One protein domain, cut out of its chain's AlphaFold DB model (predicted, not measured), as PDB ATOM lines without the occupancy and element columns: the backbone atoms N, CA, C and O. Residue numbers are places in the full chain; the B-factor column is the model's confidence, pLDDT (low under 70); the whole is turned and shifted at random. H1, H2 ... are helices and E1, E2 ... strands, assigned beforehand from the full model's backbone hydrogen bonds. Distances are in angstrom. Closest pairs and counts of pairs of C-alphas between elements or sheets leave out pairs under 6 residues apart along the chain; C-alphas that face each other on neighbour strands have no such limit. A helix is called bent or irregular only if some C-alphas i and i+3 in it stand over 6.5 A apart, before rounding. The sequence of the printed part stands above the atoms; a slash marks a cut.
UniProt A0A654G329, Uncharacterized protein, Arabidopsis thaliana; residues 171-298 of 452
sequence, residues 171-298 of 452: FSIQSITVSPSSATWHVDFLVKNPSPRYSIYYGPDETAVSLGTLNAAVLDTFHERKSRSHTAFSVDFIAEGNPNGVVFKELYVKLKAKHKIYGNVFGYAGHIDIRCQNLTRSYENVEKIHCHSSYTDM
ATOM      1  N   PHE A 171     163.486 203.794 140.297       90.00
ATOM      2  CA  PHE A 171     163.274 202.382 140.571       90.00
ATOM      3  C   PHE A 171     164.630 201.697 140.548       90.00
ATOM      4  O   PHE A 171     165.434 201.944 139.651       90.00
ATOM      5  N   SER A 172     164.899 200.862 141.539       89.19
ATOM      6  CA  SER A 172     166.084 200.009 141.568       89.19
ATOM      7  C   SER A 172     165.662 198.608 141.960       89.19
ATOM      8  O   SER A 172     164.951 198.453 142.951       89.19
ATOM      9  N   ILE A 173     166.101 197.609 141.203       89.56
ATOM     10  CA  ILE A 173     165.853 196.209 141.538       89.56
ATOM     11  C   ILE A 173     166.709 195.848 142.755       89.56
ATOM     12  O   ILE A 173     167.909 196.109 142.763       89.56
ATOM     13  N   GLN A 174     166.087 195.280 143.785       88.38
ATOM     14  CA  GLN A 174     166.782 194.714 144.941       88.38
ATOM     15  C   GLN A 174     167.086 193.235 144.729       88.38
ATOM     16  O   GLN A 174     168.167 192.762 145.067       88.38
ATOM     17  N   SER A 175     166.121 192.508 144.174       85.94
ATOM     18  CA  SER A 175     166.174 191.063 144.042       85.94
ATOM     19  C   SER A 175     165.287 190.629 142.875       85.94
ATOM     20  O   SER A 175     164.325 191.301 142.509       85.94
ATOM     21  N   ILE A 176     165.654 189.519 142.251       85.38
ATOM     22  CA  ILE A 176     164.838 188.820 141.261       85.38
ATOM     23  C   ILE A 176     164.900 187.374 141.692       85.38
ATOM     24  O   ILE A 176     166.011 186.901 141.881       85.38
ATOM     25  N   THR A 177     163.785 186.664 141.808       84.94
ATOM     26  CA  THR A 177     163.781 185.206 141.957       84.94
ATOM     27  C   THR A 177     162.937 184.576 140.862       84.94
ATOM     28  O   THR A 177     161.908 185.110 140.461       84.94
ATOM     29  N   VAL A 178     163.417 183.464 140.301       81.00
ATOM     30  CA  VAL A 178     162.717 182.769 139.214       81.00
ATOM     31  C   VAL A 178     162.499 181.326 139.614       81.00
ATOM     32  O   VAL A 178     163.459 180.565 139.754       81.00
ATOM     33  N   SER A 179     161.234 180.943 139.753       78.00
ATOM     34  CA  SER A 179     160.846 179.564 140.014       78.00
ATOM     35  C   SER A 179     161.082 178.711 138.759       78.00
ATOM     36  O   SER A 179     160.433 178.929 137.728       78.00
ATOM     37  N   PRO A 180     162.000 177.725 138.798       67.25
ATOM     38  CA  PRO A 180     162.340 176.914 137.631       67.25
ATOM     39  C   PRO A 180     161.215 175.965 137.197       67.25
ATOM     40  O   PRO A 180     161.220 175.523 136.053       67.25
ATOM     41  N   SER A 181     160.267 175.641 138.084       66.44
ATOM     42  CA  SER A 181     159.165 174.710 137.809       66.44
ATOM     43  C   SER A 181     157.944 175.378 137.175       66.44
ATOM     44  O   SER A 181     157.230 174.727 136.417       66.44
ATOM     45  N   SER A 182     157.704 176.657 137.470       64.69
ATOM     46  CA  SER A 182     156.497 177.385 137.052       64.69
ATOM     47  C   SER A 182     156.768 178.562 136.113       64.69
ATOM     48  O   SER A 182     155.819 179.213 135.686       64.69
ATOM     49  N   ALA A 183     158.040 178.852 135.806       75.88
ATOM     50  CA  ALA A 183     158.457 180.051 135.071       75.88
ATOM     51  C   ALA A 183     157.914 181.358 135.687       75.88
ATOM     52  O   ALA A 183     157.725 182.356 134.991       75.88
ATOM     53  N   THR A 184     157.663 181.339 136.998       85.44
ATOM     54  CA  THR A 184     157.209 182.503 137.760       85.44
ATOM     55  C   THR A 184     158.410 183.344 138.146       85.44
ATOM     56  O   THR A 184     159.392 182.823 138.680       85.44
ATOM     57  N   TRP A 185     158.313 184.633 137.872       87.06
ATOM     58  CA  TRP A 185     159.269 185.659 138.240       87.06
ATOM     59  C   TRP A 185     158.713 186.440 139.413       87.06
ATOM     60  O   TRP A 185     157.586 186.911 139.330       87.06
ATOM     61  N   HIS A 186     159.528 186.609 140.440       90.31
ATOM     62  CA  HIS A 186     159.314 187.545 141.530       90.31
ATOM     63  C   HIS A 186     160.384 188.622 141.415       90.31
ATOM     64  O   HIS A 186     161.574 188.296 141.351       90.31
ATOM     65  N   VAL A 187     160.002 189.892 141.348       89.75
ATOM     66  CA  VAL A 187     160.965 190.995 141.245       89.75
ATOM     67  C   VAL A 187     160.701 192.006 142.340       89.75
ATOM     68  O   VAL A 187     159.623 192.590 142.381       89.75
ATOM     69  N   ASP A 188     161.717 192.253 143.163       91.38
ATOM     70  CA  ASP A 188     161.702 193.257 144.216       91.38
ATOM     71  C   ASP A 188     162.306 194.567 143.722       91.38
ATOM     72  O   ASP A 188     163.435 194.623 143.228       91.38
ATOM     73  N   PHE A 189     161.579 195.651 143.937       91.88
ATOM     74  CA  PHE A 189     161.962 197.016 143.637       91.88
ATOM     75  C   PHE A 189     162.016 197.854 144.911       91.88
ATOM     76  O   PHE A 189     161.108 197.865 145.741       91.88
ATOM     77  N   LEU A 190     163.058 198.672 145.001       92.81
ATOM     78  CA  LEU A 190     163.068 199.849 145.852       92.81
ATOM     79  C   LEU A 190     162.692 201.060 145.011       92.81
ATOM     80  O   LEU A 190     163.413 201.450 144.090       92.81
ATOM     81  N   VAL A 191     161.565 201.666 145.356       91.94
ATOM     82  CA  VAL A 191     161.072 202.872 144.708       91.94
ATOM     83  C   VAL A 191     161.427 204.063 145.570       91.94
ATOM     84  O   VAL A 191     160.954 204.196 146.696       91.94
ATOM     85  N   LYS A 192     162.247 204.958 145.031       90.19
ATOM     86  CA  LYS A 192     162.544 206.250 145.636       90.19
ATOM     87  C   LYS A 192     161.734 207.320 144.926       90.19
ATOM     88  O   LYS A 192     162.132 207.785 143.860       90.19
ATOM     89  N   ASN A 193     160.628 207.737 145.529       82.31
ATOM     90  CA  ASN A 193     159.813 208.843 145.045       82.31
ATOM     91  C   ASN A 193     160.062 210.099 145.899       82.31
ATOM     92  O   ASN A 193     159.493 210.237 146.983       82.31
ATOM     93  N   PRO A 194     160.916 211.031 145.446       63.72
ATOM     94  CA  PRO A 194     161.190 212.253 146.193       63.72
ATOM     95  C   PRO A 194     160.036 213.264 146.121       63.72
ATOM     96  O   PRO A 194     160.019 214.208 146.908       63.72
ATOM     97  N   SER A 195     159.090 213.101 145.188       72.38
ATOM     98  CA  SER A 195     158.045 214.089 144.936       72.38
ATOM     99  C   SER A 195     156.703 213.652 145.528       72.38
ATOM    100  O   SER A 195     156.147 212.640 145.103       72.38
ATOM    101  N   PRO A 196     156.099 214.443 146.434       71.88
ATOM    102  CA  PRO A 196     154.744 214.179 146.915       71.88
ATOM    103  C   PRO A 196     153.670 214.462 145.851       71.88
ATOM    104  O   PRO A 196     152.489 214.216 146.094       71.88
ATOM    105  N   ARG A 197     154.051 215.013 144.689       74.88
ATOM    106  CA  ARG A 197     153.114 215.358 143.614       74.88
ATOM    107  C   ARG A 197     152.687 214.163 142.785       74.88
ATOM    108  O   ARG A 197     151.625 214.221 142.183       74.88
ATOM    109  N   TYR A 198     153.477 213.098 142.759       77.75
ATOM    110  CA  TYR A 198     153.114 211.879 142.050       77.75
ATOM    111  C   TYR A 198     152.612 210.849 143.055       77.75
ATOM    112  O   TYR A 198     153.350 210.425 143.944       77.75
ATOM    113  N   SER A 199     151.355 210.449 142.905       83.38
ATOM    114  CA  SER A 199     150.798 209.273 143.566       83.38
ATOM    115  C   SER A 199     150.950 208.094 142.614       83.38
ATOM    116  O   SER A 199     150.371 208.113 141.534       83.38
ATOM    117  N   ILE A 200     151.773 207.119 142.990       86.06
ATOM    118  CA  ILE A 200     152.006 205.889 142.226       86.06
ATOM    119  C   ILE A 200     151.139 204.812 142.850       86.06
ATOM    120  O   ILE A 200     151.127 204.688 144.077       86.06
ATOM    121  N   TYR A 201     150.437 204.064 142.014       86.25
ATOM    122  CA  TYR A 201     149.628 202.950 142.457       86.25
ATOM    123  C   TYR A 201     150.296 201.636 142.053       86.25
ATOM    124  O   TYR A 201     150.843 201.520 140.956       86.25
ATOM    125  N   TYR A 202     150.296 200.685 142.984       87.88
ATOM    126  CA  TYR A 202     151.056 199.435 142.909       87.88
ATOM    127  C   TYR A 202     150.148 198.208 142.961       87.88
ATOM    128  O   TYR A 202     150.633 197.113 143.222       87.88
ATOM    129  N   GLY A 203     148.836 198.389 142.797       84.94
ATOM    130  CA  GLY A 203     147.900 197.283 142.790       84.94
ATOM    131  C   GLY A 203     148.105 196.363 141.585       84.94
ATOM    132  O   GLY A 203     148.698 196.759 140.569       84.94
ATOM    133  N   PRO A 204     147.557 195.144 141.654       80.25
ATOM    134  CA  PRO A 204     147.767 194.149 140.613       80.25
ATOM    135  C   PRO A 204     147.026 194.518 139.319       80.25
ATOM    136  O   PRO A 204     147.530 194.285 138.227       80.25
ATOM    137  N   ASP A 205     145.887 195.209 139.431       76.12
ATOM    138  CA  ASP A 205     145.149 195.764 138.286       76.12
ATOM    139  C   ASP A 205     145.774 197.068 137.743       76.12
ATOM    140  O   ASP A 205     145.351 197.617 136.724       76.12
ATOM    141  N   GLU A 206     146.772 197.610 138.439       79.25
ATOM    142  CA  GLU A 206     147.413 198.898 138.151       79.25
ATOM    143  C   GLU A 206     148.838 198.726 137.618       79.25
ATOM    144  O   GLU A 206     149.555 199.713 137.428       79.25
ATOM    145  N   THR A 207     149.223 197.475 137.374       84.75
ATOM    146  CA  THR A 207     150.562 197.073 136.973       84.75
ATOM    147  C   THR A 207     150.478 196.236 135.704       84.75
ATOM    148  O   THR A 207     149.774 195.232 135.651       84.75
ATOM    149  N   ALA A 208     151.241 196.609 134.681       84.56
ATOM    150  CA  ALA A 208     151.460 195.772 133.507       84.56
ATOM    151  C   ALA A 208     152.949 195.456 133.358       84.56
ATOM    152  O   ALA A 208     153.800 196.313 133.588       84.56
ATOM    153  N   VAL A 209     153.260 194.224 132.956       87.94
ATOM    154  CA  VAL A 209     154.638 193.745 132.791       87.94
ATOM    155  C   VAL A 209     154.820 193.134 131.402       87.94
ATOM    156  O   VAL A 209     153.892 192.546 130.835       87.94
ATOM    157  N   SER A 210     156.026 193.283 130.858       86.31
ATOM    158  CA  SER A 210     156.524 192.552 129.689       86.31
ATOM    159  C   SER A 210     158.027 192.307 129.823       86.31
ATOM    160  O   SER A 210     158.744 193.102 130.440       86.31
ATOM    161  N   LEU A 211     158.506 191.200 129.258       84.19
ATOM    162  CA  LEU A 211     159.898 190.771 129.376       84.19
ATOM    163  C   LEU A 211     160.551 190.759 127.989       84.19
ATOM    164  O   LEU A 211     160.541 189.759 127.272       84.19
ATOM    165  N   GLY A 212     161.114 191.898 127.591       81.25
ATOM    166  CA  GLY A 212     161.687 192.101 126.265       81.25
ATOM    167  C   GLY A 212     160.626 191.935 125.179       81.25
ATOM    168  O   GLY A 212     159.669 192.696 125.120       81.25
ATOM    169  N   THR A 213     160.797 190.934 124.316       78.06
ATOM    170  CA  THR A 213     159.819 190.584 123.271       78.06
ATOM    171  C   THR A 213     158.768 189.576 123.736       78.06
ATOM    172  O   THR A 213     157.932 189.171 122.933       78.06
ATOM    173  N   LEU A 214     158.849 189.106 124.982       81.44
ATOM    174  CA  LEU A 214     157.953 188.089 125.515       81.44
ATOM    175  C   LEU A 214     156.799 188.722 126.272       81.44
ATOM    176  O   LEU A 214     156.972 189.660 127.063       81.44
ATOM    177  N   ASN A 215     155.629 188.131 126.071       82.06
ATOM    178  CA  ASN A 215     154.443 188.481 126.824       82.06
ATOM    179  C   ASN A 215     154.595 188.038 128.276       82.06
ATOM    180  O   ASN A 215     155.222 187.017 128.569       82.06
ATOM    181  N   ALA A 216     153.994 188.801 129.183       85.38
ATOM    182  CA  ALA A 216     153.948 188.458 130.592       85.38
ATOM    183  C   ALA A 216     152.577 188.772 131.195       85.38
ATOM    184  O   ALA A 216     151.922 189.751 130.829       85.38
ATOM    185  N   ALA A 217     152.172 187.932 132.140       86.00
ATOM    186  CA  ALA A 217     150.935 188.033 132.897       86.00
ATOM    187  C   ALA A 217     151.251 188.265 134.378       86.00
ATOM    188  O   ALA A 217     151.966 187.464 134.982       86.00
ATOM    189  N   VAL A 218     150.716 189.346 134.950       88.44
ATOM    190  CA  VAL A 218     150.899 189.699 136.368       88.44
ATOM    191  C   VAL A 218     150.018 188.799 137.223       88.44
ATOM    192  O   VAL A 218     148.812 188.734 137.005       88.44
ATOM    193  N   LEU A 219     150.619 188.090 138.171       88.56
ATOM    194  CA  LEU A 219     149.931 187.204 139.104       88.56
ATOM    195  C   LEU A 219     149.573 187.894 140.408       88.56
ATOM    196  O   LEU A 219     148.485 187.658 140.910       88.56
ATOM    197  N   ASP A 220     150.492 188.687 140.949       90.19
ATOM    198  CA  ASP A 220     150.287 189.404 142.199       90.19
ATOM    199  C   ASP A 220     151.278 190.568 142.309       90.19
ATOM    200  O   ASP A 220     152.274 190.650 141.581       90.19
ATOM    201  N   THR A 221     150.992 191.481 143.223       91.50
ATOM    202  CA  THR A 221     151.832 192.629 143.541       91.50
ATOM    203  C   THR A 221     151.799 192.877 145.035       91.50
ATOM    204  O   THR A 221     150.727 192.918 145.636       91.50
ATOM    205  N   PHE A 222     152.950 193.170 145.620       92.38
ATOM    206  CA  PHE A 222     153.038 193.594 147.007       92.38
ATOM    207  C   PHE A 222     153.698 194.965 147.087       92.38
ATOM    208  O   PHE A 222     154.599 195.294 146.318       92.38
ATOM    209  N   HIS A 223     153.249 195.801 148.019       92.81
ATOM    210  CA  HIS A 223     153.912 197.067 148.275       92.81
ATOM    211  C   HIS A 223     153.823 197.461 149.742       92.81
ATOM    212  O   HIS A 223     152.820 197.245 150.414       92.81
ATOM    213  N   GLU A 224     154.880 198.103 150.223       91.94
ATOM    214  CA  GLU A 224     154.970 198.577 151.593       91.94
ATOM    215  C   GLU A 224     155.705 199.915 151.631       91.94
ATOM    216  O   GLU A 224     156.821 200.075 151.117       91.94
ATOM    217  N   ARG A 225     155.090 200.910 152.268       89.00
ATOM    218  CA  ARG A 225     155.719 202.216 152.446       89.00
ATOM    219  C   ARG A 225     156.752 202.143 153.570       89.00
ATOM    220  O   ARG A 225     156.397 202.148 154.741       89.00
ATOM    221  N   LYS A 226     158.039 202.166 153.214       89.94
ATOM    222  CA  LYS A 226     159.148 202.159 154.183       89.94
ATOM    223  C   LYS A 226     159.408 203.535 154.795       89.94
ATOM    224  O   LYS A 226     159.823 203.644 155.941       89.94
ATOM    225  N   SER A 227     159.206 204.605 154.027       87.62
ATOM    226  CA  SER A 227     159.341 205.984 154.516       87.62
ATOM    227  C   SER A 227     158.528 206.960 153.666       87.62
ATOM    228  O   SER A 227     157.831 206.573 152.725       87.62
ATOM    229  N   ARG A 228     158.628 208.266 153.950       81.38
ATOM    230  CA  ARG A 228     157.910 209.286 153.175       81.38
ATOM    231  C   ARG A 228     158.230 209.227 151.675       81.38
ATOM    232  O   ARG A 228     157.322 209.479 150.888       81.38
ATOM    233  N   SER A 229     159.469 208.885 151.321       83.62
ATOM    234  CA  SER A 229     160.003 208.889 149.953       83.62
ATOM    235  C   SER A 229     160.473 207.524 149.442       83.62
ATOM    236  O   SER A 229     160.947 207.454 148.310       83.62
ATOM    237  N   HIS A 230     160.362 206.456 150.241       89.75
ATOM    238  CA  HIS A 230     160.756 205.104 149.834       89.75
ATOM    239  C   HIS A 230     159.605 204.114 150.004       89.75
ATOM    240  O   HIS A 230     159.004 204.038 151.079       89.75
ATOM    241  N   THR A 231     159.373 203.321 148.965       91.88
ATOM    242  CA  THR A 231     158.394 202.233 148.926       91.88
ATOM    243  C   THR A 231     159.104 200.967 148.464       91.88
ATOM    244  O   THR A 231     159.833 201.000 147.474       91.88
ATOM    245  N   ALA A 232     158.922 199.872 149.196       93.12
ATOM    246  CA  ALA A 232     159.250 198.544 148.700       93.12
ATOM    247  C   ALA A 232     158.074 198.080 147.837       93.12
ATOM    248  O   ALA A 232     156.930 198.195 148.267       93.12
ATOM    249  N   PHE A 233     158.346 197.627 146.622       94.31
ATOM    250  CA  PHE A 233     157.342 197.144 145.678       94.31
ATOM    251  C   PHE A 233     157.842 195.839 145.084       94.31
ATOM    252  O   PHE A 233     158.990 195.788 144.660       94.31
ATOM    253  N   SER A 234     157.007 194.818 145.008       93.19
ATOM    254  CA  SER A 234     157.327 193.589 144.302       93.19
ATOM    255  C   SER A 234     156.194 193.164 143.386       93.19
ATOM    256  O   SER A 234     155.027 193.496 143.600       93.19
ATOM    257  N   VAL A 235     156.563 192.469 142.316       93.06
ATOM    258  CA  VAL A 235     155.624 191.953 141.323       93.06
ATOM    259  C   VAL A 235     155.951 190.511 140.988       93.06
ATOM    260  O   VAL A 235     157.094 190.178 140.660       93.06
ATOM    261  N   ASP A 236     154.911 189.691 141.032       91.31
ATOM    262  CA  ASP A 236     154.914 188.311 140.591       91.31
ATOM    263  C   ASP A 236     154.299 188.216 139.201       91.31
ATOM    264  O   ASP A 236     153.190 188.693 138.963       91.31
ATOM    265  N   PHE A 237     154.998 187.593 138.256       89.94
ATOM    266  CA  PHE A 237     154.482 187.407 136.903       89.94
ATOM    267  C   PHE A 237     154.966 186.112 136.251       89.94
ATOM    268  O   PHE A 237     156.010 185.560 136.588       89.94
ATOM    269  N   ILE A 238     154.200 185.621 135.278       88.06
ATOM    270  CA  ILE A 238     154.602 184.520 134.394       88.06
ATOM    271  C   ILE A 238     154.907 185.105 133.024       88.06
ATOM    272  O   ILE A 238     154.110 185.879 132.498       88.06
ATOM    273  N   ALA A 239     156.039 184.718 132.444       84.56
ATOM    274  CA  ALA A 239     156.419 185.099 131.089       84.56
ATOM    275  C   ALA A 239     156.243 183.930 130.110       84.56
ATOM    276  O   ALA A 239     156.329 182.761 130.484       84.56
ATOM    277  N   GLU A 240     156.016 184.263 128.845       81.19
ATOM    278  CA  GLU A 240     155.937 183.303 127.750       81.19
ATOM    279  C   GLU A 240     157.283 182.587 127.513       81.19
ATOM    280  O   GLU A 240     158.335 183.217 127.427       81.19
ATOM    281  N   GLY A 241     157.248 181.262 127.350       72.00
ATOM    282  CA  GLY A 241     158.417 180.448 126.997       72.00
ATOM    283  C   GLY A 241     159.170 179.827 128.182       72.00
ATOM    284  O   GLY A 241     158.859 180.033 129.351       72.00
ATOM    285  N   ASN A 242     160.166 178.989 127.869       61.31
ATOM    286  CA  ASN A 242     160.943 178.272 128.883       61.31
ATOM    287  C   ASN A 242     162.068 179.174 129.442       61.31
ATOM    288  O   ASN A 242     162.933 179.607 128.672       61.31
ATOM    289  N   PRO A 243     162.140 179.399 130.769       57.22
ATOM    290  CA  PRO A 243     163.148 180.255 131.409       57.22
ATOM    291  C   PRO A 243     164.594 179.732 131.299       57.22
ATOM    292  O   PRO A 243     165.530 180.388 131.763       57.22
ATOM    293  N   ASN A 244     164.810 178.541 130.732       54.38
ATOM    294  CA  ASN A 244     166.108 177.864 130.736       54.38
ATOM    295  C   ASN A 244     167.074 178.277 129.610       54.38
ATOM    296  O   ASN A 244     168.207 177.805 129.622       54.38
ATOM    297  N   GLY A 245     166.678 179.140 128.663       50.53
ATOM    298  CA  GLY A 245     167.486 179.395 127.457       50.53
ATOM    299  C   GLY A 245     167.922 180.835 127.164       50.53
ATOM    300  O   GLY A 245     168.803 181.014 126.327       50.53
ATOM    301  N   VAL A 246     167.334 181.864 127.787       55.06
ATOM    302  CA  VAL A 246     167.477 183.250 127.296       55.06
ATOM    303  C   VAL A 246     167.886 184.216 128.409       55.06
ATOM    304  O   VAL A 246     167.247 184.309 129.451       55.06
ATOM    305  N   VAL A 247     168.972 184.958 128.166       55.19
ATOM    306  CA  VAL A 247     169.300 186.198 128.882       55.19
ATOM    307  C   VAL A 247     168.278 187.245 128.450       55.19
ATOM    308  O   VAL A 247     168.285 187.674 127.294       55.19
ATOM    309  N   PHE A 248     167.375 187.636 129.345       63.44
ATOM    310  CA  PHE A 248     166.352 188.626 129.026       63.44
ATOM    311  C   PHE A 248     166.963 190.019 129.066       63.44
ATOM    312  O   PHE A 248     167.349 190.519 130.111       63.44
ATOM    313  N   LYS A 249     167.092 190.662 127.908       66.12
ATOM    314  CA  LYS A 249     167.808 191.940 127.839       66.12
ATOM    315  C   LYS A 249     167.081 193.068 128.565       66.12
ATOM    316  O   LYS A 249     167.760 193.953 129.082       66.12
ATOM    317  N   GLU A 250     165.749 193.038 128.612       85.19
ATOM    318  CA  GLU A 250     164.947 194.155 129.113       85.19
ATOM    319  C   GLU A 250     163.692 193.686 129.863       85.19
ATOM    320  O   GLU A 250     163.042 192.726 129.457       85.19
ATOM    321  N   LEU A 251     163.349 194.381 130.946       88.62
ATOM    322  CA  LEU A 251     162.098 194.253 131.693       88.62
ATOM    323  C   LEU A 251     161.384 195.594 131.598       88.62
ATOM    324  O   LEU A 251     161.968 196.633 131.920       88.62
ATOM    325  N   TYR A 252     160.128 195.561 131.175       90.06
ATOM    326  CA  TYR A 252     159.282 196.739 131.115       90.06
ATOM    327  C   TYR A 252     158.101 196.575 132.061       90.06
ATOM    328  O   TYR A 252     157.374 195.582 131.991       90.06
ATOM    329  N   VAL A 253     157.935 197.554 132.947       90.44
ATOM    330  CA  VAL A 253     156.842 197.629 133.918       90.44
ATOM    331  C   VAL A 253     156.132 198.962 133.733       90.44
ATOM    332  O   VAL A 253     156.774 200.007 133.676       90.44
ATOM    333  N   LYS A 254     154.807 198.929 133.647       87.94
ATOM    334  CA  LYS A 254     153.947 200.104 133.527       87.94
ATOM    335  C   LYS A 254     153.095 200.187 134.786       87.94
ATOM    336  O   LYS A 254     152.384 199.235 135.094       87.94
ATOM    337  N   LEU A 255     153.198 201.294 135.517       87.44
ATOM    338  CA  LEU A 255     152.444 201.538 136.749       87.44
ATOM    339  C   LEU A 255     151.495 202.713 136.579       87.44
ATOM    340  O   LEU A 255     151.831 203.710 135.936       87.44
ATOM    341  N   LYS A 256     150.327 202.649 137.210       80.50
ATOM    342  CA  LYS A 256     149.406 203.789 137.246       80.50
ATOM    343  C   LYS A 256     149.976 204.898 138.106       80.50
ATOM    344  O   LYS A 256     150.498 204.661 139.193       80.50
ATOM    345  N   ALA A 257     149.822 206.133 137.646       80.56
ATOM    346  CA  ALA A 257     150.211 207.285 138.432       80.56
ATOM    347  C   ALA A 257     149.250 208.459 138.255       80.56
ATOM    348  O   ALA A 257     148.617 208.645 137.219       80.56
ATOM    349  N   LYS A 258     149.160 209.279 139.295       78.50
ATOM    350  CA  LYS A 258     148.413 210.531 139.311       78.50
ATOM    351  C   LYS A 258     149.361 211.671 139.644       78.50
ATOM    352  O   LYS A 258     150.027 211.636 140.679       78.50
ATOM    353  N   HIS A 259     149.392 212.688 138.792       77.19
ATOM    354  CA  HIS A 259     150.167 213.901 138.997       77.19
ATOM    355  C   HIS A 259     149.285 215.013 139.578       77.19
ATOM    356  O   HIS A 259     148.332 215.488 138.963       77.19
ATOM    357  N   LYS A 260     149.590 215.438 140.802       73.38
ATOM    358  CA  LYS A 260     148.931 216.544 141.497       73.38
ATOM    359  C   LYS A 260     149.577 217.866 141.080       73.38
ATOM    360  O   LYS A 260     150.689 218.183 141.510       73.38
ATOM    361  N   ILE A 261     148.860 218.640 140.270       67.12
ATOM    362  CA  ILE A 261     149.247 219.998 139.872       67.12
ATOM    363  C   ILE A 261     148.661 221.016 140.854       67.12
ATOM    364  O   ILE A 261     147.539 220.867 141.334       67.12
ATOM    365  N   TYR A 262     149.433 222.058 141.171       55.97
ATOM    366  CA  TYR A 262     148.986 223.125 142.068       55.97
ATOM    367  C   TYR A 262     147.777 223.850 141.458       55.97
ATOM    368  O   TYR A 262     147.848 224.291 140.317       55.97
ATOM    369  N   GLY A 263     146.672 223.960 142.198       57.03
ATOM    370  CA  GLY A 263     145.446 224.621 141.731       57.03
ATOM    371  C   GLY A 263     144.484 223.749 140.914       57.03
ATOM    372  O   GLY A 263     143.376 224.197 140.643       57.03
ATOM    373  N   ASN A 264     144.845 222.507 140.570       57.94
ATOM    374  CA  ASN A 264     143.909 221.547 139.981       57.94
ATOM    375  C   ASN A 264     143.557 220.472 141.019       57.94
ATOM    376  O   ASN A 264     144.389 219.635 141.366       57.94
ATOM    377  N   VAL A 265     142.315 220.507 141.509       55.41
ATOM    378  CA  VAL A 265     141.788 219.566 142.514       55.41
ATOM    379  C   VAL A 265     141.783 218.130 141.983       55.41
ATOM    380  O   VAL A 265     142.022 217.180 142.731       55.41
ATOM    381  N   PHE A 266     141.573 217.961 140.677       56.03
ATOM    382  CA  PHE A 266     141.435 216.644 140.078       56.03
ATOM    383  C   PHE A 266     142.794 216.008 139.794       56.03
ATOM    384  O   PHE A 266     142.930 214.815 140.017       56.03
ATOM    385  N   GLY A 267     143.848 216.768 139.477       60.41
ATOM    386  CA  GLY A 267     145.150 216.215 139.070       60.41
ATOM    387  C   GLY A 267     145.094 215.528 137.696       60.41
ATOM    388  O   GLY A 267     144.020 215.351 137.132       60.41
ATOM    389  N   TYR A 268     146.246 215.152 137.143       65.12
ATOM    390  CA  TYR A 268     146.357 214.512 135.829       65.12
ATOM    391  C   TYR A 268     146.589 213.011 135.983       65.12
ATOM    392  O   TYR A 268     147.393 212.568 136.809       65.12
ATOM    393  N   ALA A 269     145.839 212.219 135.221       70.56
ATOM    394  CA  ALA A 269     146.057 210.784 135.123       70.56
ATOM    395  C   ALA A 269     147.284 210.525 134.250       70.56
ATOM    396  O   ALA A 269     147.510 211.219 133.268       70.56
ATOM    397  N   GLY A 270     148.062 209.503 134.572       75.50
ATOM    398  CA  GLY A 270     149.151 209.074 133.714       75.50
ATOM    399  C   GLY A 270     149.662 207.705 134.110       75.50
ATOM    400  O   GLY A 270     149.050 206.976 134.897       75.50
ATOM    401  N   HIS A 271     150.799 207.354 133.542       79.44
ATOM    402  CA  HIS A 271     151.489 206.124 133.875       79.44
ATOM    403  C   HIS A 271     152.982 206.372 134.008       79.44
ATOM    404  O   HIS A 271     153.534 207.306 133.426       79.44
ATOM    405  N   ILE A 272     153.619 205.544 134.825       85.94
ATOM    406  CA  ILE A 272     155.065 205.491 134.958       85.94
ATOM    407  C   ILE A 272     155.544 204.274 134.190       85.94
ATOM    408  O   ILE A 272     155.208 203.138 134.523       85.94
ATOM    409  N   ASP A 273     156.341 204.549 133.175       88.06
ATOM    410  CA  ASP A 273     157.033 203.570 132.362       88.06
ATOM    411  C   ASP A 273     158.390 203.288 132.987       88.06
ATOM    412  O   ASP A 273     159.219 204.188 133.102       88.06
ATOM    413  N   ILE A 274     158.629 202.042 133.377       91.00
ATOM    414  CA  ILE A 274     159.880 201.580 133.971       91.00
ATOM    415  C   ILE A 274     160.529 200.624 132.982       91.00
ATOM    416  O   ILE A 274     159.944 199.615 132.601       91.00
ATOM    417  N   ARG A 275     161.756 200.932 132.574       90.88
ATOM    418  CA  ARG A 275     162.573 200.109 131.680       90.88
ATOM    419  C   ARG A 275     163.856 199.734 132.389       90.88
ATOM    420  O   ARG A 275     164.686 200.603 132.636       90.88
ATOM    421  N   CYS A 276     164.024 198.455 132.690       89.56
ATOM    422  CA  CYS A 276     165.250 197.913 133.258       89.56
ATOM    423  C   CYS A 276     166.009 197.130 132.190       89.56
ATOM    424  O   CYS A 276     165.417 196.306 131.499       89.56
ATOM    425  N   GLN A 277     167.309 197.384 132.055       86.81
ATOM    426  CA  GLN A 277     168.172 196.744 131.058       86.81
ATOM    427  C   GLN A 277     169.206 195.825 131.713       86.81
ATOM    428  O   GLN A 277     169.565 196.014 132.874       86.81
ATOM    429  N   ASN A 278     169.730 194.873 130.936       79.69
ATOM    430  CA  ASN A 278     170.736 193.887 131.345       79.69
ATOM    431  C   ASN A 278     170.251 192.902 132.422       79.69
ATOM    432  O   ASN A 278     171.017 192.554 133.321       79.69
ATOM    433  N   LEU A 279     169.006 192.415 132.336       75.56
ATOM    434  CA  LEU A 279     168.566 191.369 133.259       75.56
ATOM    435  C   LEU A 279     169.271 190.042 132.946       75.56
ATOM    436  O   LEU A 279     169.148 189.447 131.876       75.56
ATOM    437  N   THR A 280     170.016 189.539 133.920       67.88
ATOM    438  CA  THR A 280     170.598 188.200 133.868       67.88
ATOM    439  C   THR A 280     169.937 187.324 134.915       67.88
ATOM    440  O   THR A 280     169.733 187.753 136.043       67.88
ATOM    441  N   ARG A 281     169.659 186.060 134.571       61.75
ATOM    442  CA  ARG A 281     169.189 185.066 135.550       61.75
ATOM    443  C   ARG A 281     170.240 184.775 136.631       61.75
ATOM    444  O   ARG A 281     169.879 184.367 137.727       61.75
ATOM    445  N   SER A 282     171.529 184.975 136.327       58.19
ATOM    446  CA  SER A 282     172.571 184.975 137.356       58.19
ATOM    447  C   SER A 282     172.401 186.226 138.215       58.19
ATOM    448  O   SER A 282     172.684 187.341 137.771       58.19
ATOM    449  N   TYR A 283     171.929 186.001 139.438       61.34
ATOM    450  CA  TYR A 283     171.744 186.943 140.543       61.34
ATOM    451  C   TYR A 283     173.007 187.759 140.893       61.34
ATOM    452  O   TYR A 283     172.958 188.670 141.710       61.34
ATOM    453  N   GLU A 284     174.147 187.454 140.272       58.34
ATOM    454  CA  GLU A 284     175.461 188.030 140.567       58.34
ATOM    455  C   GLU A 284     175.638 189.483 140.094       58.34
ATOM    456  O   GLU A 284     176.671 190.087 140.366       58.34
ATOM    457  N   ASN A 285     174.674 190.069 139.371       63.12
ATOM    458  CA  ASN A 285     174.844 191.388 138.749       63.12
ATOM    459  C   ASN A 285     173.646 192.338 138.916       63.12
ATOM    460  O   ASN A 285     173.466 193.220 138.076       63.12
ATOM    461  N   VAL A 286     172.848 192.213 139.984       67.44
ATOM    462  CA  VAL A 286     171.727 193.147 140.239       67.44
ATOM    463  C   VAL A 286     172.207 194.608 140.265       67.44
ATOM    464  O   VAL A 286     171.548 195.482 139.712       67.44
ATOM    465  N   GLU A 287     173.417 194.864 140.774       67.94
ATOM    466  CA  GLU A 287     174.043 196.197 140.786       67.94
ATOM    467  C   GLU A 287     174.316 196.787 139.388       67.94
ATOM    468  O   GLU A 287     174.460 198.001 139.246       67.94
ATOM    469  N   LYS A 288     174.381 195.949 138.344       71.62
ATOM    470  CA  LYS A 288     174.572 196.382 136.948       71.62
ATOM    471  C   LYS A 288     173.253 196.625 136.214       71.62
ATOM    472  O   LYS A 288     173.280 197.081 135.069       71.62
ATOM    473  N   ILE A 289     172.116 196.303 136.833       81.88
ATOM    474  CA  ILE A 289     170.806 196.546 136.240       81.88
ATOM    475  C   ILE A 289     170.493 198.031 136.382       81.88
ATOM    476  O   ILE A 289     170.346 198.567 137.481       81.88
ATOM    477  N   HIS A 290     170.366 198.703 135.245       83.50
ATOM    478  CA  HIS A 290     169.950 200.094 135.203       83.50
ATOM    479  C   HIS A 290     168.479 200.168 134.831       83.50
ATOM    480  O   HIS A 290     168.071 199.670 133.781       83.50
ATOM    481  N   CYS A 291     167.698 200.798 135.704       88.88
ATOM    482  CA  CYS A 291     166.294 201.079 135.468       88.88
ATOM    483  C   CYS A 291     166.099 202.572 135.212       88.88
ATOM    484  O   CYS A 291     166.527 203.425 135.994       88.88
ATOM    485  N   HIS A 292     165.424 202.870 134.114       88.88
ATOM    486  CA  HIS A 292     164.982 204.200 133.749       88.88
ATOM    487  C   HIS A 292     163.477 204.283 133.921       88.88
ATOM    488  O   HIS A 292     162.754 203.362 133.552       88.88
ATOM    489  N   SER A 293     163.022 205.394 134.477       88.69
ATOM    490  CA  SER A 293     161.611 205.685 134.660       88.69
ATOM    491  C   SER A 293     161.251 206.985 133.962       88.69
ATOM    492  O   SER A 293     161.999 207.965 134.012       88.69
ATOM    493  N   SER A 294     160.095 206.994 133.317       85.25
ATOM    494  CA  SER A 294     159.493 208.188 132.733       85.25
ATOM    495  C   SER A 294     158.016 208.234 133.076       85.25
ATOM    496  O   SER A 294     157.378 207.197 133.229       85.25
ATOM    497  N   TYR A 295     157.483 209.442 133.212       81.12
ATOM    498  CA  TYR A 295     156.053 209.645 133.373       81.12
ATOM    499  C   TYR A 295     155.468 210.165 132.073       81.12
ATOM    500  O   TYR A 295     156.017 211.091 131.473       81.12
ATOM    501  N   THR A 296     154.354 209.565 131.687       75.88
ATOM    502  CA  THR A 296     153.597 209.933 130.502       75.88
ATOM    503  C   THR A 296     152.232 210.418 130.970       75.88
ATOM    504  O   THR A 296     151.453 209.647 131.547       75.88
ATOM    505  N   ASP A 297     151.971 211.710 130.760       66.81
ATOM    506  CA  ASP A 297     150.649 212.302 130.958       66.81
ATOM    507  C   ASP A 297     149.647 211.602 130.034       66.81
ATOM    508  O   ASP A 297     149.917 211.382 128.852       66.81
ATOM    509  N   MET A 298     148.491 211.235 130.577       61.97
ATOM    510  CA  MET A 298     147.382 210.701 129.801       61.97
ATOM    511  C   MET A 298     146.185 211.644 129.869       61.97
ATOM    512  O   MET A 298     145.663 211.945 130.946       61.97
TER     513      MET A 298
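Overview. This is residues 171 to 298 of the 452 residues of an uncharacterized protein of Arabidopsis thaliana (UniProt A0A654G329). One twisted sheet folds back on itself into a flattened, loosely closed barrel, with E1, E2, E6 and E5 making one wall and E4, E7, E8 and E9 the other, and E3 beside one part of E7. E5, sharply bent, turns the corner between the walls to pair with E4, while at the opposite seam E1 and E9 come near each other at the first printed residues; the short helix H1 packs over E1. The printed part has 128 residues, with nine named strands and one named helix in the order E1 E2 E3 E4 E5 E6 E7 E8 H1 E9, and it is mostly strand. The sheet is branched, with antiparallel neighbours in each of its pairs. The whole is compact, with a radius of gyration of the C-alphas of 15.1 A, and spans 52 by 25 by 21 A, the links from E6 to E7 and from E7 to E8 reaching the two ends of the long axis.

Arrangement. E1, residues 171 to 179, and E2, residues 184 to 192, form a hairpin, with N 174 and O 188 at 2.8 A. E6, residues 230 to 239, lies on the other side of E2 from E1, with N 189 and O 233 at 2.7 A. E5, residues 214 to 225, is its next neighbour, with N 222 and O 234 at 2.9 A. E5 bends by 65 degrees at residue 219, and its pairing is staggered: residues 216 to 225 pair with E6, and residues 214 to 215 with E4, residues 207 to 211, where N 214 and O 211 are 2.9 A apart. E4, E5 and E6 are a meander, each strand the antiparallel neighbour of the one before. With E7, residues 250 to 259, they form a Greek key, four strands in a row with the first the antiparallel neighbour of the fourth; N 254 and O 208 are 2.8 A apart. E7 bends by 56 degrees at residue 256, and E3, residues 198 to 200, lies on the same side of it as E4, with N 258 and O 199 at 2.8 A. On the other side of E7 is E8, residues 268 to 277, with N 255 and O 272 at 2.9 A. E9, residues 290 to 298, follows as an edge strand, with N 294 and O 273 at 2.9 A. The closest C-alphas of E1 and E9 are those of Phe 171 and Cys 291, 6.1 A apart. H1, residues 283 to 288, is on the sheet at a height of 7.7 A, over E1, and runs along the strands at 16 degrees to E1 on the local plane. H1 is irregular, with C-alphas 284 and 287 8.3 A apart; 0 of its 2 O i to N i+4 pairs and 1 of its 3 O i to N i+3 pairs are within hydrogen-bond range. E2 and E7 are apart, as are E5 and E8.

Along the chain. E1 begins at C-alpha 171, (163.274, 202.382, 140.571), bends by 60 degrees at residue 174 and measures 23.0 A from first to last C-alpha. E2 measures 25.6 A, E3 6.1 A and E4 13.6 A. E5, the longest strand by residues, measures 30.5 A and ends at C-alpha 225, (155.719, 202.216, 152.446). E6 measures 27.8 A, E7 26.6 A, E8 28.5 A and H1 10.5 A. E9 measures 25.5 A and ends at C-alpha 298, (147.382, 210.701, 129.801).

Size, cuts and confidence. The two C-alphas farthest apart are those of Gly 245 and Gly 263, at 52.3 A. The printed part has no cut and no long link. The mean pLDDT of the printed part is 79.4; 30 residues are under 70, among them residues 242 to 249, 261 to 268 and 280 to 287.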